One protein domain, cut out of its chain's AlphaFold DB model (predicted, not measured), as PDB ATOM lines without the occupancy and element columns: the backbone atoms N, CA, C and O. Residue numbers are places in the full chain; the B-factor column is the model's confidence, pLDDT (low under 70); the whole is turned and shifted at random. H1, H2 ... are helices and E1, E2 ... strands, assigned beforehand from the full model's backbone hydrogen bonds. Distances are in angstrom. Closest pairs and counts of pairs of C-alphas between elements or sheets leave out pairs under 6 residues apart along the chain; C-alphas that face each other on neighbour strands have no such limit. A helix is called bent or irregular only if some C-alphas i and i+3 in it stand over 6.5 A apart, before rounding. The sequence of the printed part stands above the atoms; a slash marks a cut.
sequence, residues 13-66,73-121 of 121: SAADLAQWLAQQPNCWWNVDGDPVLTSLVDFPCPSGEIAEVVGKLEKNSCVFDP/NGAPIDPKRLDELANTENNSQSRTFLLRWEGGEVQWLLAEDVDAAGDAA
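Overview. This is residues 13 to 66 and 73 to 121 of the 121 residues of an uncharacterized protein of Rubripirellula obstinata (UniProt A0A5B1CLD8). A strongly twisted sheet of four strands, E1, E5, E4 and E2, is joined by two side-by-side helices, H1 near edge strand E2 and H2 near edge strand E1. H3 meets H1 with its first residue, Pro 79, about perpendicular to it, and comes near E4 and E2 with its residues 82 to 85, while H4 lies by E1 and E3 lies near E2. The printed part has 103 residues, running H1 E1 H2 E2 E3 H3 E4 E5 H4; the sheet is all antiparallel and the class mixed, helices and strands. The whole is compact, with a radius of gyration of the C-alphas of 12.8 A and spans of 39 by 29 by 23 A.

Arrangement. E5, residues 108 to 112, is antiparallel to E1, residues 28 to 32, with N 30 and O 111 2.8 A apart. E4, residues 96 to 101, forms a hairpin with E5; N 97 and O 110 are 2.8 A apart. E2, residues 60 to 64, is the antiparallel neighbour of E4, with N 62 and O 100 2.8 A apart. H1, residues 14 to 22, and H2, residues 47 to 55, touch at a shallow tilt of 9 degrees, opposite ways; their closest C-alphas, of Ala 18 and Ala 51, are 4.1 A apart. H3, residues 79 to 85, touches H1 about perpendicular, at 74 degrees, with the C-alphas of Asp 16 and Pro 79 closest, 5.9 A. H4, residues 114 to 119, touches no helix, and these four helices only graze the sheet. E3, residues 73 to 76, pairs with no named strand. Every O i to N i+4 pair is within hydrogen-bond range in H1, H2 and H4; H3 has 1 of 3, and 3 of 4 O i to N i+3 pairs.

Along the chain. H1 begins at C-alpha 14 (27.146, -23.078, 36.752) and measures 12.0 A; H2 measures 11.7 A, E4 16.3 A. H3 is only just irregular: C-alphas 80 and 83 are 6.7 A apart. H4 ends at C-alpha 119 (1.326, -29.714, 46.535).

Size, cuts and confidence. The C-alphas farthest apart, of Asn 73 and Ala 121, are 41.0 A apart. Residues 67 to 72 are not printed; C-alphas 66 and 73 are 12.6 A apart across the cut. The link from E1 to H2 is long. Residue 92 and residues 117 to 121 have pLDDT under 70.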
ATOM      1  N   SER A  13      29.893 -26.107  34.169       93.75
ATOM      2  CA  SER A  13      29.787 -24.688  34.501       93.75
ATOM      3  C   SER A  13      28.457 -24.417  35.208       93.75
ATOM      4  O   SER A  13      27.446 -25.061  34.923       93.75
ATOM      5  N   ALA A  14      28.410 -23.453  36.125       92.12
ATOM      6  CA  ALA A  14      27.146 -23.078  36.752       92.12
ATOM      7  C   ALA A  14      26.124 -22.549  35.727       92.12
ATOM      8  O   ALA A  14      24.929 -22.763  35.896       92.12
ATOM      9  N   ALA A  15      26.572 -21.945  34.621       92.25
ATOM     10  CA  ALA A  15      25.693 -21.557  33.519       92.25
ATOM     11  C   ALA A  15      25.029 -22.774  32.846       92.25
ATOM     12  O   ALA A  15      23.819 -22.762  32.621       92.25
ATOM     13  N   ASP A  16      25.789 -23.840  32.581       93.12
ATOM     14  CA  ASP A  16      25.259 -25.083  32.010       93.12
ATOM     15  C   ASP A  16      24.332 -25.808  32.997       93.12
ATOM     16  O   ASP A  16      23.269 -26.295  32.608       93.12
ATOM     17  N   LEU A  17      24.688 -25.830  34.287       92.00
ATOM     18  CA  LEU A  17      23.847 -26.396  35.345       92.00
ATOM     19  C   LEU A  17      22.523 -25.630  35.476       92.00
ATOM     20  O   LEU A  17      21.458 -26.239  35.556       92.00
ATOM     21  N   ALA A  18      22.573 -24.297  35.442       92.88
ATOM     22  CA  ALA A  18      21.392 -23.444  35.440       92.88
ATOM     23  C   ALA A  18      20.519 -23.675  34.204       92.88
ATOM     24  O   ALA A  18      19.297 -23.766  34.314       92.88
ATOM     25  N   GLN A  19      21.134 -23.809  33.027       92.75
ATOM     26  CA  GLN A  19      20.412 -24.113  31.799       92.75
ATOM     27  C   GLN A  19      19.715 -25.475  31.879       92.75
ATOM     28  O   GLN A  19      18.588 -25.602  31.397       92.75
ATOM     29  N   TRP A  20      20.362 -26.481  32.471       92.62
ATOM     30  CA  TRP A  20      19.747 -27.784  32.695       92.62
ATOM     31  C   TRP A  20      18.579 -27.694  33.685       92.62
ATOM     32  O   TRP A  20      17.488 -28.156  33.362       92.62
ATOM     33  N   LEU A  21      18.752 -27.019  34.827       91.94
ATOM     34  CA  LEU A  21      17.683 -26.790  35.809       91.94
ATOM     35  C   LEU A  21      16.469 -26.101  35.166       91.94
ATOM     36  O   LEU A  21      15.338 -26.555  35.322       91.94
ATOM     37  N   ALA A  22      16.695 -25.065  34.356       91.25
ATOM     38  CA  ALA A  22      15.633 -24.341  33.657       91.25
ATOM     39  C   ALA A  22      14.843 -25.207  32.652       91.25
ATOM     40  O   ALA A  22      13.713 -24.862  32.304       91.25
ATOM     41  N   GLN A  23      15.409 -26.324  32.181       90.75
ATOM     42  CA  GLN A  23      14.746 -27.271  31.276       90.75
ATOM     43  C   GLN A  23      13.858 -28.294  31.995       90.75
ATOM     44  O   GLN A  23      13.246 -29.122  31.326       90.75
ATOM     45  N   GLN A  24      13.751 -28.225  33.325       87.44
ATOM     46  CA  GLN A  24      12.946 -29.125  34.152       87.44
ATOM     47  C   GLN A  24      11.679 -28.402  34.654       87.44
ATOM     48  O   GLN A  24      11.596 -28.045  35.835       87.44
ATOM     49  N   PRO A  25      10.695 -28.091  33.783       81.94
ATOM     50  CA  PRO A  25       9.493 -27.379  34.197       81.94
ATOM     51  C   PRO A  25       8.682 -28.228  35.181       81.94
ATOM     52  O   PRO A  25       8.555 -29.437  35.006       81.94
ATOM     53  N   ASN A  26       8.086 -27.577  36.179       83.94
ATOM     54  CA  ASN A  26       7.283 -28.201  37.242       83.94
ATOM     55  C   ASN A  26       8.060 -29.113  38.208       83.94
ATOM     56  O   ASN A  26       7.441 -29.792  39.021       83.94
ATOM     57  N   CYS A  27       9.393 -29.113  38.160       87.44
ATOM     58  CA  CYS A  27      10.209 -29.749  39.188       87.44
ATOM     59  C   CYS A  27      10.512 -28.756  40.315       87.44
ATOM     60  O   CYS A  27      10.724 -27.559  40.083       87.44
ATOM     61  N   TRP A  28      10.548 -29.283  41.532       92.31
ATOM     62  CA  TRP A  28      11.056 -28.592  42.708       92.31
ATOM     63  C   TRP A  28      12.363 -29.243  43.125       92.31
ATOM     64  O   TRP A  28      12.553 -30.446  42.955       92.31
ATOM     65  N   TRP A  29      13.274 -28.431  43.638       92.75
ATOM     66  CA  TRP A  29      14.599 -28.859  44.044       92.75
ATOM     67  C   TRP A  29      14.827 -28.493  45.495       92.75
ATOM     68  O   TRP A  29      14.413 -27.432  45.959       92.75
ATOM     69  N   ASN A  30      15.538 -29.367  46.184       92.56
ATOM     70  CA  ASN A  30      16.083 -29.146  47.501       92.56
ATOM     71  C   ASN A  30      17.611 -29.206  47.426       92.56
ATOM     72  O   ASN A  30      18.179 -29.996  46.663       92.56
ATOM     73  N   VAL A  31      18.269 -28.373  48.225       92.38
ATOM     74  CA  VAL A  31      19.724 -28.363  48.354       92.38
ATOM     75  C   VAL A  31      20.089 -28.597  49.807       92.38
ATOM     76  O   VAL A  31      19.677 -27.842  50.683       92.38
ATOM     77  N   ASP A  32      20.897 -29.624  50.049       89.31
ATOM     78  CA  ASP A  32      21.398 -29.949  51.381       89.31
ATOM     79  C   ASP A  32      22.919 -29.786  51.440       89.31
ATOM     80  O   ASP A  32      23.657 -30.307  50.605       89.31
ATOM     81  N   GLY A  33      23.395 -29.039  52.434       85.12
ATOM     82  CA  GLY A  33      24.821 -28.837  52.686       85.12
ATOM     83  C   GLY A  33      25.505 -27.701  51.918       85.12
ATOM     84  O   GLY A  33      26.637 -27.377  52.270       85.12
ATOM     85  N   ASP A  34      24.869 -27.047  50.934       88.88
ATOM     86  CA  ASP A  34      25.484 -25.892  50.257       88.88
ATOM     87  C   ASP A  34      25.174 -24.566  50.974       88.88
ATOM     88  O   ASP A  34      24.036 -24.092  50.914       88.88
ATOM     89  N   PRO A  35      26.151 -23.898  51.612       85.19
ATOM     90  CA  PRO A  35      25.899 -22.650  52.332       85.19
ATOM     91  C   PRO A  35      25.648 -21.452  51.406       85.19
ATOM     92  O   PRO A  35      25.117 -20.439  51.855       85.19
ATOM     93  N   VAL A  36      26.060 -21.522  50.134       87.81
ATOM     94  CA  VAL A  36      25.933 -20.401  49.192       87.81
ATOM     95  C   VAL A  36      24.499 -20.314  48.689       87.81
ATOM     96  O   VAL A  36      23.853 -19.289  48.865       87.81
ATOM     97  N   LEU A  37      23.984 -21.397  48.116       88.00
ATOM     98  CA  LEU A  37      22.634 -21.502  47.583       88.00
ATOM     99  C   LEU A  37      21.592 -21.325  48.684       88.00
ATOM    100  O   LEU A  37      20.679 -20.528  48.508       88.00
ATOM    101  N   THR A  38      21.768 -21.975  49.840       88.94
ATOM    102  CA  THR A  38      20.841 -21.832  50.985       88.94
ATOM    103  C   THR A  38      20.823 -20.423  51.587       88.94
ATOM    104  O   THR A  38      19.889 -20.077  52.301       88.94
ATOM    105  N   SER A  39      21.822 -19.582  51.289       89.31
ATOM    106  CA  SER A  39      21.818 -18.157  51.657       89.31
ATOM    107  C   SER A  39      21.193 -17.250  50.588       89.31
ATOM    108  O   SER A  39      21.003 -16.059  50.840       89.31
ATOM    109  N   LEU A  40      20.936 -17.768  49.384       89.56
ATOM    110  CA  LEU A  40      20.449 -17.006  48.229       89.56
ATOM    111  C   LEU A  40      18.985 -17.307  47.886       89.56
ATOM    112  O   LEU A  40      18.318 -16.435  47.334       89.56
ATOM    113  N   VAL A  41      18.500 -18.510  48.195       90.81
ATOM    114  CA  VAL A  41      17.117 -18.943  47.967       90.81
ATOM    115  C   VAL A  41      16.665 -19.873  49.092       90.81
ATOM    116  O   VAL A  41      17.467 -20.630  49.645       90.81
ATOM    117  N   ASP A  42      15.381 -19.802  49.431       89.69
ATOM    118  CA  ASP A  42      14.751 -20.716  50.379       89.69
ATOM    119  C   ASP A  42      14.432 -22.044  49.686       89.69
ATOM    120  O   ASP A  42      13.893 -22.061  48.582       89.69
ATOM    121  N   PHE A  43      14.752 -23.164  50.333       89.12
ATOM    122  CA  PHE A  43      14.468 -24.498  49.808       89.12
ATOM    123  C   PHE A  43      13.301 -25.166  50.555       89.12
ATOM    124  O   PHE A  43      13.158 -24.958  51.765       89.12
ATOM    125  N   PRO A  44      12.489 -25.998  49.872       90.62
ATOM    126  CA  PRO A  44      12.573 -26.343  48.449       90.62
ATOM    127  C   PRO A  44      12.125 -25.183  47.543       90.62
ATOM    128  O   PRO A  44      11.263 -24.396  47.924       90.62
ATOM    129  N   CYS A  45      12.697 -25.083  46.342       91.50
ATOM    130  CA  CYS A  45      12.358 -24.036  45.371       91.50
ATOM    131  C   CYS A  45      12.105 -24.603  43.967       91.50
ATOM    132  O   CYS A  45      12.611 -25.677  43.621       91.50
ATOM    133  N   PRO A  46      11.327 -23.900  43.125       92.75
ATOM    134  CA  PRO A  46      11.073 -24.339  41.760       92.75
ATOM    135  C   PRO A  46      12.332 -24.228  40.889       92.75
ATOM    136  O   PRO A  46      13.156 -23.329  41.067       92.75
ATOM    137  N   SER A  47      12.428 -25.082  39.864       92.25
ATOM    138  CA  SER A  47      13.524 -25.102  38.878       92.25
ATOM    139  C   SER A  47      13.956 -23.729  38.356       92.25
ATOM    140  O   SER A  47      15.143 -23.495  38.147       92.25
ATOM    141  N   GLY A  48      13.006 -22.815  38.137       90.56
ATOM    142  CA  GLY A  48      13.302 -21.473  37.635       90.56
ATOM    143  C   GLY A  48      14.090 -20.610  38.625       90.56
ATOM    144  O   GLY A  48      15.010 -19.908  38.213       90.56
ATOM    145  N   GLU A  49      13.766 -20.684  39.918       92.12
ATOM    146  CA  GLU A  49      14.427 -19.879  40.953       92.12
ATOM    147  C   GLU A  49      15.855 -20.362  41.200       92.12
ATOM    148  O   GLU A  49      16.796 -19.566  41.152       92.12
ATOM    149  N   ILE A  50      16.041 -21.677  41.364       92.81
ATOM    150  CA  ILE A  50      17.382 -22.250  41.508       92.81
ATOM    151  C   ILE A  50      18.229 -22.014  40.254       92.81
ATOM    152  O   ILE A  50      19.400 -21.662  40.379       92.81
ATOM    153  N   ALA A  51      17.659 -22.130  39.049       93.25
ATOM    154  CA  ALA A  51      18.380 -21.852  37.809       93.25
ATOM    155  C   ALA A  51      18.873 -20.401  37.747       93.25
ATOM    156  O   ALA A  51      20.014 -20.155  37.359       93.25
ATOM    157  N   GLU A  52      18.050 -19.433  38.159       92.31
ATOM    158  CA  GLU A  52      18.453 -18.028  38.173       92.31
ATOM    159  C   GLU A  52      19.608 -17.779  39.155       92.31
ATOM    160  O   GLU A  52      20.572 -17.085  38.824       92.31
ATOM    161  N   VAL A  53      19.528 -18.348  40.360       92.81
ATOM    162  CA  VAL A  53      20.561 -18.185  41.391       92.81
ATOM    163  C   VAL A  53      21.859 -18.872  40.982       92.81
ATOM    164  O   VAL A  53      22.917 -18.245  41.033       92.81
ATOM    165  N   VAL A  54      21.787 -20.124  40.526       92.38
ATOM    166  CA  VAL A  54      22.949 -20.888  40.056       92.38
ATOM    167  C   VAL A  54      23.589 -20.197  38.852       92.38
ATOM    168  O   VAL A  54      24.805 -20.043  38.821       92.38
ATOM    169  N   GLY A  55      22.798 -19.690  37.904       91.56
ATOM    170  CA  GLY A  55      23.308 -19.035  36.696       91.56
ATOM    171  C   GLY A  55      24.043 -17.717  36.956       91.56
ATOM    172  O   GLY A  55      24.845 -17.289  36.130       91.56
ATOM    173  N   LYS A  56      23.810 -17.081  38.113       90.62
ATOM    174  CA  LYS A  56      24.560 -15.897  38.567       90.62
ATOM    175  C   LYS A  56      25.912 -16.252  39.192       90.62
ATOM    176  O   LYS A  56      26.721 -15.354  39.425       90.62
ATOM    177  N   LEU A  57      26.168 -17.526  39.496       88.19
ATOM    178  CA  LEU A  57      27.451 -17.967  40.030       88.19
ATOM    179  C   LEU A  57      28.441 -18.130  38.874       88.19
ATOM    180  O   LEU A  57      28.288 -18.992  38.020       88.19
ATOM    181  N   GLU A  58      29.507 -17.337  38.853       86.62
ATOM    182  CA  GLU A  58      30.588 -17.465  37.861       86.62
ATOM    183  C   GLU A  58      31.591 -18.558  38.280       86.62
ATOM    184  O   GLU A  58      32.787 -18.306  38.442       86.62
ATOM    185  N   LYS A  59      31.091 -19.770  38.555       89.81
ATOM    186  CA  LYS A  59      31.877 -20.895  39.090       89.81
ATOM    187  C   LYS A  59      31.577 -22.198  38.356       89.81
ATOM    188  O   LYS A  59      30.502 -22.369  37.790       89.81
ATOM    189  N   ASN A  60      32.512 -23.139  38.423       91.75
ATOM    190  CA  ASN A  60      32.273 -24.520  38.019       91.75
ATOM    191  C   ASN A  60      31.855 -25.360  39.226       91.75
ATOM    192  O   ASN A  60      32.201 -25.047  40.367       91.75
ATOM    193  N   SER A  61      31.147 -26.451  38.965       90.50
ATOM    194  CA  SER A  61      30.840 -27.481  39.947       90.50
ATOM    195  C   SER A  61      31.412 -28.821  39.504       90.50
ATOM    196  O   SER A  61      31.342 -29.195  38.333       90.50
ATOM    197  N   CYS A  62      31.957 -29.561  40.460       91.19
ATOM    198  CA  CYS A  62      32.203 -30.986  40.338       91.19
ATOM    199  C   CYS A  62      30.867 -31.716  40.512       91.19
ATOM    200  O   CYS A  62      30.147 -31.432  41.470       91.19
ATOM    201  N   VAL A  63      30.551 -32.644  39.614       90.69
ATOM    202  CA  VAL A  63      29.407 -33.560  39.718       90.69
ATOM    203  C   VAL A  63      29.979 -34.944  39.953       90.69
ATOM    204  O   VAL A  63      30.676 -35.470  39.086       90.69
ATOM    205  N   PHE A  64      29.746 -35.503  41.137       87.94
ATOM    206  CA  PHE A  64      30.272 -36.814  41.491       87.94
ATOM    207  C   PHE A  64      29.363 -37.912  40.953       87.94
ATOM    208  O   PHE A  64      28.148 -37.860  41.147       87.94
ATOM    209  N   ASP A  65      29.974 -38.919  40.335       80.88
ATOM    210  CA  ASP A  65      29.291 -40.137  39.915       80.88
ATOM    211  C   ASP A  65      29.884 -41.325  40.691       80.88
ATOM    212  O   ASP A  65      31.080 -41.598  40.566       80.88
ATOM    213  N   PRO A  66      29.103 -42.011  41.545       70.19
ATOM    214  CA  PRO A  66      29.576 -43.192  42.259       70.19
ATOM    215  C   PRO A  66      29.658 -44.446  41.373       70.19
ATOM    216  O   PRO A  66      30.130 -45.476  41.854       70.19
ATOM    217  N   ASN A  73      38.017 -37.893  35.473       73.75
ATOM    218  CA  ASN A  73      38.975 -37.209  36.336       73.75
ATOM    219  C   ASN A  73      38.842 -35.693  36.125       73.75
ATOM    220  O   ASN A  73      39.797 -35.037  35.715       73.75
ATOM    221  N   GLY A  74      37.633 -35.154  36.309       79.69
ATOM    222  CA  GLY A  74      37.312 -33.746  36.060       79.69
ATOM    223  C   GLY A  74      36.984 -33.400  34.607       79.69
ATOM    224  O   GLY A  74      37.032 -32.227  34.236       79.69
ATOM    225  N   ALA A  75      36.653 -34.393  33.778       85.62
ATOM    226  CA  ALA A  75      36.244 -34.153  32.396       85.62
ATOM    227  C   ALA A  75      34.974 -33.280  32.344       85.62
ATOM    228  O   ALA A  75      34.057 -33.517  33.136       85.62
ATOM    229  N   PRO A  76      34.889 -32.298  31.428       87.12
ATOM    230  CA  PRO A  76      33.672 -31.518  31.266       87.12
ATOM    231  C   PRO A  76      32.538 -32.425  30.782       87.12
ATOM    232  O   PRO A  76      32.742 -33.240  29.879       87.12
ATOM    233  N   ILE A  77      31.353 -32.282  31.369       88.25
ATOM    234  CA  ILE A  77      30.152 -32.989  30.922       88.25
ATOM    235  C   ILE A  77      29.249 -32.076  30.096       88.25
ATOM    236  O   ILE A  77      29.101 -30.892  30.385       88.25
ATOM    237  N   ASP A  78      28.631 -32.645  29.061       85.06
ATOM    238  CA  ASP A  78      27.546 -31.983  28.341       85.06
ATOM    239  C   ASP A  78      26.303 -31.939  29.251       85.06
ATOM    240  O   ASP A  78      25.878 -33.002  29.713       85.06
ATOM    241  N   PRO A  79      25.681 -30.772  29.500       84.31
ATOM    242  CA  PRO A  79      24.480 -30.676  30.333       84.31
ATOM    243  C   PRO A  79      23.344 -31.627  29.919       84.31
ATOM    244  O   PRO A  79      22.542 -32.014  30.762       84.31
ATOM    245  N   LYS A  80      23.281 -32.090  28.663       82.88
ATOM    246  CA  LYS A  80      22.297 -33.103  28.228       82.88
ATOM    247  C   LYS A  80      22.518 -34.489  28.831       82.88
ATOM    248  O   LYS A  80      21.583 -35.279  28.877       82.88
ATOM    249  N   ARG A  81      23.745 -34.799  29.256       83.94
ATOM    250  CA  ARG A  81      24.088 -36.057  29.933       83.94
ATOM    251  C   ARG A  81      23.864 -35.984  31.441       83.94
ATOM    252  O   ARG A  81      24.023 -36.994  32.117       83.94
ATOM    253  N   LEU A  82      23.483 -34.825  31.985       85.69
ATOM    254  CA  LEU A  82      23.253 -34.691  33.422       85.69
ATOM    255  C   LEU A  82      22.112 -35.605  33.889       85.69
ATOM    256  O   LEU A  82      22.241 -36.241  34.926       85.69
ATOM    257  N   ASP A  83      21.049 -35.770  33.096       84.69
ATOM    258  CA  ASP A  83      19.971 -36.718  33.415       84.69
ATOM    259  C   ASP A  83      20.465 -38.171  33.512       84.69
ATOM    260  O   ASP A  83      19.941 -38.942  34.310       84.69
ATOM    261  N   GLU A  84      21.501 -38.545  32.753       83.31
ATOM    262  CA  GLU A  84      22.105 -39.880  32.831       83.31
ATOM    263  C   GLU A  84      22.865 -40.068  34.149       83.31
ATOM    264  O   GLU A  84      22.856 -41.167  34.705       83.31
ATOM    265  N   LEU A  85      23.492 -39.005  34.667       83.06
ATOM    266  CA  LEU A  85      24.224 -39.017  35.936       83.06
ATOM    267  C   LEU A  85      23.324 -38.942  37.167       83.06
ATOM    268  O   LEU A  85      23.790 -39.198  38.278       83.06
ATOM    269  N   ALA A  86      22.055 -38.574  36.998       85.62
ATOM    270  CA  ALA A  86      21.126 -38.487  38.108       85.62
ATOM    271  C   ALA A  86      21.055 -39.838  38.824       85.62
ATOM    272  O   ALA A  86      20.742 -40.872  38.224       85.62
ATOM    273  N   ASN A  87      21.331 -39.841  40.126       83.44
ATOM    274  CA  ASN A  87      21.087 -41.018  40.930       83.44
ATOM    275  C   ASN A  87      19.593 -41.085  41.251       83.44
ATOM    276  O   ASN A  87      19.083 -40.284  42.037       83.44
ATOM    277  N   THR A  88      18.906 -42.039  40.629       82.69
ATOM    278  CA  THR A  88      17.494 -42.362  40.872       82.69
ATOM    279  C   THR A  88      17.325 -43.626  41.717       82.69
ATOM    280  O   THR A  88      16.204 -43.985  42.070       82.69
ATOM    281  N   GLU A  89      18.416 -44.320  42.056       76.44
ATOM    282  CA  GLU A  89      18.418 -45.488  42.943       76.44
ATOM    283  C   GLU A  89      18.412 -45.033  44.411       76.44
ATOM    284  O   GLU A  89      19.339 -45.269  45.185       76.44
ATOM    285  N   ASN A  90      17.348 -44.331  44.798       73.56
ATOM    286  CA  ASN A  90      17.078 -43.914  46.171       73.56
ATOM    287  C   ASN A  90      15.624 -44.230  46.556       73.56
ATOM    288  O   ASN A  90      14.796 -44.566  45.710       73.56
ATOM    289  N   ASN A  91      15.313 -44.130  47.851       72.44
ATOM    290  CA  ASN A  91      13.996 -44.493  48.392       72.44
ATOM    291  C   ASN A  91      12.832 -43.696  47.777       72.44
ATOM    292  O   ASN A  91      11.706 -44.184  47.785       72.44
ATOM    293  N   SER A  92      13.107 -42.497  47.256       69.19
ATOM    294  CA  SER A  92      12.109 -41.591  46.680       69.19
ATOM    295  C   SER A  92      12.003 -41.706  45.154       69.19
ATOM    296  O   SER A  92      11.140 -41.071  44.556       69.19
ATOM    297  N   GLN A  93      12.878 -42.494  44.513       77.50
ATOM    298  CA  GLN A  93      13.064 -42.551  43.054       77.50
ATOM    299  C   GLN A  93      13.275 -41.174  42.390       77.50
ATOM    300  O   GLN A  93      13.098 -41.028  41.181       77.50
ATOM    301  N   SER A  94      13.648 -40.163  43.176       84.69
ATOM    302  CA  SER A  94      13.828 -38.782  42.728       84.69
ATOM    303  C   SER A  94      15.236 -38.595  42.178       84.69
ATOM    304  O   SER A  94      16.161 -39.300  42.585       84.69
ATOM    305  N   ARG A  95      15.441 -37.640  41.269       89.62
ATOM    306  CA  ARG A  95      16.789 -37.356  40.764       89.62
ATOM    307  C   ARG A  95      17.632 -36.700  41.850       89.62
ATOM    308  O   ARG A  95      17.266 -35.654  42.379       89.62
ATOM    309  N   THR A  96      18.767 -37.315  42.171       90.12
ATOM    310  CA  THR A  96      19.716 -36.790  43.159       90.12
ATOM    311  C   THR A  96      21.114 -36.688  42.576       90.12
ATOM    312  O   THR A  96      21.548 -37.548  41.810       90.12
ATOM    313  N   PHE A  97      21.826 -35.636  42.958       90.62
ATOM    314  CA  PHE A  97      23.182 -35.351  42.519       90.62
ATOM    315  C   PHE A  97      24.024 -34.948  43.715       90.62
ATOM    316  O   PHE A  97      23.593 -34.140  44.538       90.62
ATOM    317  N   LEU A  98      25.247 -35.465  43.778       90.75
ATOM    318  CA  LEU A  98      26.251 -34.987  44.715       90.75
ATOM    319  C   LEU A  98      27.163 -34.009  43.975       90.75
ATOM    320  O   LEU A  98      27.798 -34.369  42.981       90.75
ATOM    321  N   LEU A  99      27.222 -32.774  44.456       91.81
ATOM    322  CA  LEU A  99      27.978 -31.692  43.844       91.81
ATOM    323  C   LEU A  99      28.977 -31.081  44.824       91.81
ATOM    324  O   LEU A  99      28.918 -31.280  46.035       91.81
ATOM    325  N   ARG A 100      29.933 -30.333  44.280       92.12
ATOM    326  CA  ARG A 100      30.842 -29.475  45.043       92.12
ATOM    327  C   ARG A 100      31.323 -28.354  44.147       92.12
ATOM    328  O   ARG A 100      31.794 -28.620  43.046       92.12
ATOM    329  N   TRP A 101      31.297 -27.121  44.635       91.62
ATOM    330  CA  TRP A 101      31.878 -26.007  43.891       91.62
ATOM    331  C   TRP A 101      33.381 -26.195  43.690       91.62
ATOM    332  O   TRP A 101      34.089 -26.646  44.591       91.62
ATOM    333  N   GLU A 102      33.885 -25.820  42.519       88.75
ATOM    334  CA  GLU A 102      35.314 -25.844  42.227       88.75
ATOM    335  C   GLU A 102      36.088 -24.990  43.247       88.75
ATOM    336  O   GLU A 102      35.720 -23.851  43.545       88.75
ATOM    337  N   GLY A 103      37.141 -25.570  43.830       83.69
ATOM    338  CA  GLY A 103      37.915 -24.949  44.912       83.69
ATOM    339  C   GLY A 103      37.211 -24.906  46.276       83.69
ATOM    340  O   GLY A 103      37.789 -24.387  47.228       83.69
ATOM    341  N   GLY A 104      35.990 -25.435  46.391       82.31
ATOM    342  CA  GLY A 104      35.272 -25.592  47.653       82.31
ATOM    343  C   GLY A 104      35.625 -26.892  48.377       82.31
ATOM    344  O   GLY A 104      36.005 -27.885  47.760       82.31
ATOM    345  N   GLU A 105      35.462 -26.894  49.699       82.06
ATOM    346  CA  GLU A 105      35.707 -28.071  50.551       82.06
ATOM    347  C   GLU A 105      34.422 -28.857  50.861       82.06
ATOM    348  O   GLU A 105      34.482 -30.020  51.250       82.06
ATOM    349  N   VAL A 106      33.254 -28.237  50.665       87.12
ATOM    350  CA  VAL A 106      31.956 -28.785  51.070       87.12
ATOM    351  C   VAL A 106      31.256 -29.436  49.882       87.12
ATOM    352  O   VAL A 106      30.982 -28.779  48.877       87.12
ATOM    353  N   GLN A 107      30.968 -30.730  50.012       90.06
ATOM    354  CA  GLN A 107      30.052 -31.439  49.123       90.06
ATOM    355  C   GLN A 107      28.613 -31.167  49.556       90.06
ATOM    356  O   GLN A 107      28.324 -31.110  50.751       90.06
ATOM    357  N   TRP A 108      27.725 -31.029  48.584       92.00
ATOM    358  CA  TRP A 108      26.320 -30.729  48.795       92.00
ATOM    359  C   TRP A 108      25.448 -31.568  47.868       92.00
ATOM    360  O   TRP A 108      25.881 -32.010  46.802       92.00
ATOM    361  N   LEU A 109      24.222 -31.824  48.302       91.12
ATOM    362  CA  LEU A 109      23.256 -32.633  47.584       91.12
ATOM    363  C   LEU A 109      22.258 -31.720  46.879       91.12
ATOM    364  O   LEU A 109      21.695 -30.830  47.506       91.12
ATOM    365  N   LEU A 110      22.011 -31.978  45.601       92.62
ATOM    366  CA  LEU A 110      20.866 -31.452  44.869       92.62
ATOM    367  C   LEU A 110      19.881 -32.598  44.673       92.62
ATOM    368  O   LEU A 110      20.218 -33.595  44.035       92.62
ATOM    369  N   ALA A 111      18.684 -32.469  45.223       91.81
ATOM    370  CA  ALA A 111      17.658 -33.497  45.161       91.81
ATOM    371  C   ALA A 111      16.363 -32.917  44.603       91.81
ATOM    372  O   ALA A 111      15.948 -31.830  44.989       91.81
ATOM    373  N   GLU A 112      15.722 -33.643  43.700       91.12
ATOM    374  CA  GLU A 112      14.362 -33.342  43.273       91.12
ATOM    375  C   GLU A 112      13.385 -33.617  44.427       91.12
ATOM    376  O   GLU A 112      13.428 -34.680  45.048       91.12
ATOM    377  N   ASP A 113      12.513 -32.651  44.709       86.44
ATOM    378  CA  ASP A 113      11.487 -32.720  45.747       86.44
ATOM    379  C   ASP A 113      10.118 -32.973  45.099       86.44
ATOM    380  O   ASP A 113       9.457 -32.072  44.575       86.44
ATOM    381  N   VAL A 114       9.719 -34.245  45.079       80.25
ATOM    382  CA  VAL A 114       8.464 -34.693  44.458       80.25
ATOM    383  C   VAL A 114       7.229 -34.319  45.278       80.25
ATOM    384  O   VAL A 114       6.154 -34.144  44.703       80.25
ATOM    385  N   ASP A 115       7.374 -34.165  46.595       77.12
ATOM    386  CA  ASP A 115       6.275 -33.808  47.492       77.12
ATOM    387  C   ASP A 115       5.910 -32.327  47.310       77.12
ATOM    388  O   ASP A 115       4.737 -31.992  47.128       77.12
ATOM    389  N   ALA A 116       6.915 -31.448  47.239       74.81
ATOM    390  CA  ALA A 116       6.720 -30.028  46.945       74.81
ATOM    391  C   ALA A 116       6.133 -29.792  45.540       74.81
ATOM    392  O   ALA A 116       5.304 -28.899  45.350       74.81
ATOM    393  N   ALA A 117       6.509 -30.617  44.556       65.12
ATOM    394  CA  ALA A 117       5.937 -30.553  43.211       65.12
ATOM    395  C   ALA A 117       4.454 -30.975  43.168       65.12
ATOM    396  O   ALA A 117       3.690 -30.436  42.367       65.12
ATOM    397  N   GLY A 118       4.041 -31.920  44.020       62.25
ATOM    398  CA  GLY A 118       2.662 -32.406  44.101       62.25
ATOM    399  C   GLY A 118       1.690 -31.452  44.803       62.25
ATOM    400  O   GLY A 118       0.521 -31.409  44.427       62.25
ATOM    401  N   ASP A 119       2.157 -30.674  45.783       58.44
ATOM    402  CA  ASP A 119       1.326 -29.714  46.535       58.44
ATOM    403  C   ASP A 119       1.072 -28.405  45.752       58.44
ATOM    404  O   ASP A 119       0.127 -27.667  46.028       58.44
ATOM    405  N   ALA A 120       1.889 -28.126  44.730       53.84
ATOM    406  CA  ALA A 120       1.803 -26.923  43.900       53.84
ATOM    407  C   ALA A 120       0.822 -27.021  42.704       53.84
ATOM    408  O   ALA A 120       0.748 -26.072  41.914       53.84
ATOM    409  N   ALA A 121       0.107 -28.144  42.542       47.34
ATOM    410  CA  ALA A 121      -0.756 -28.456  41.391       47.34
ATOM    411  C   ALA A 121      -2.265 -28.273  41.647       47.34
ATOM    412  O   ALA A 121      -2.753 -28.625  42.744       47.34
TER     413      ALA A 121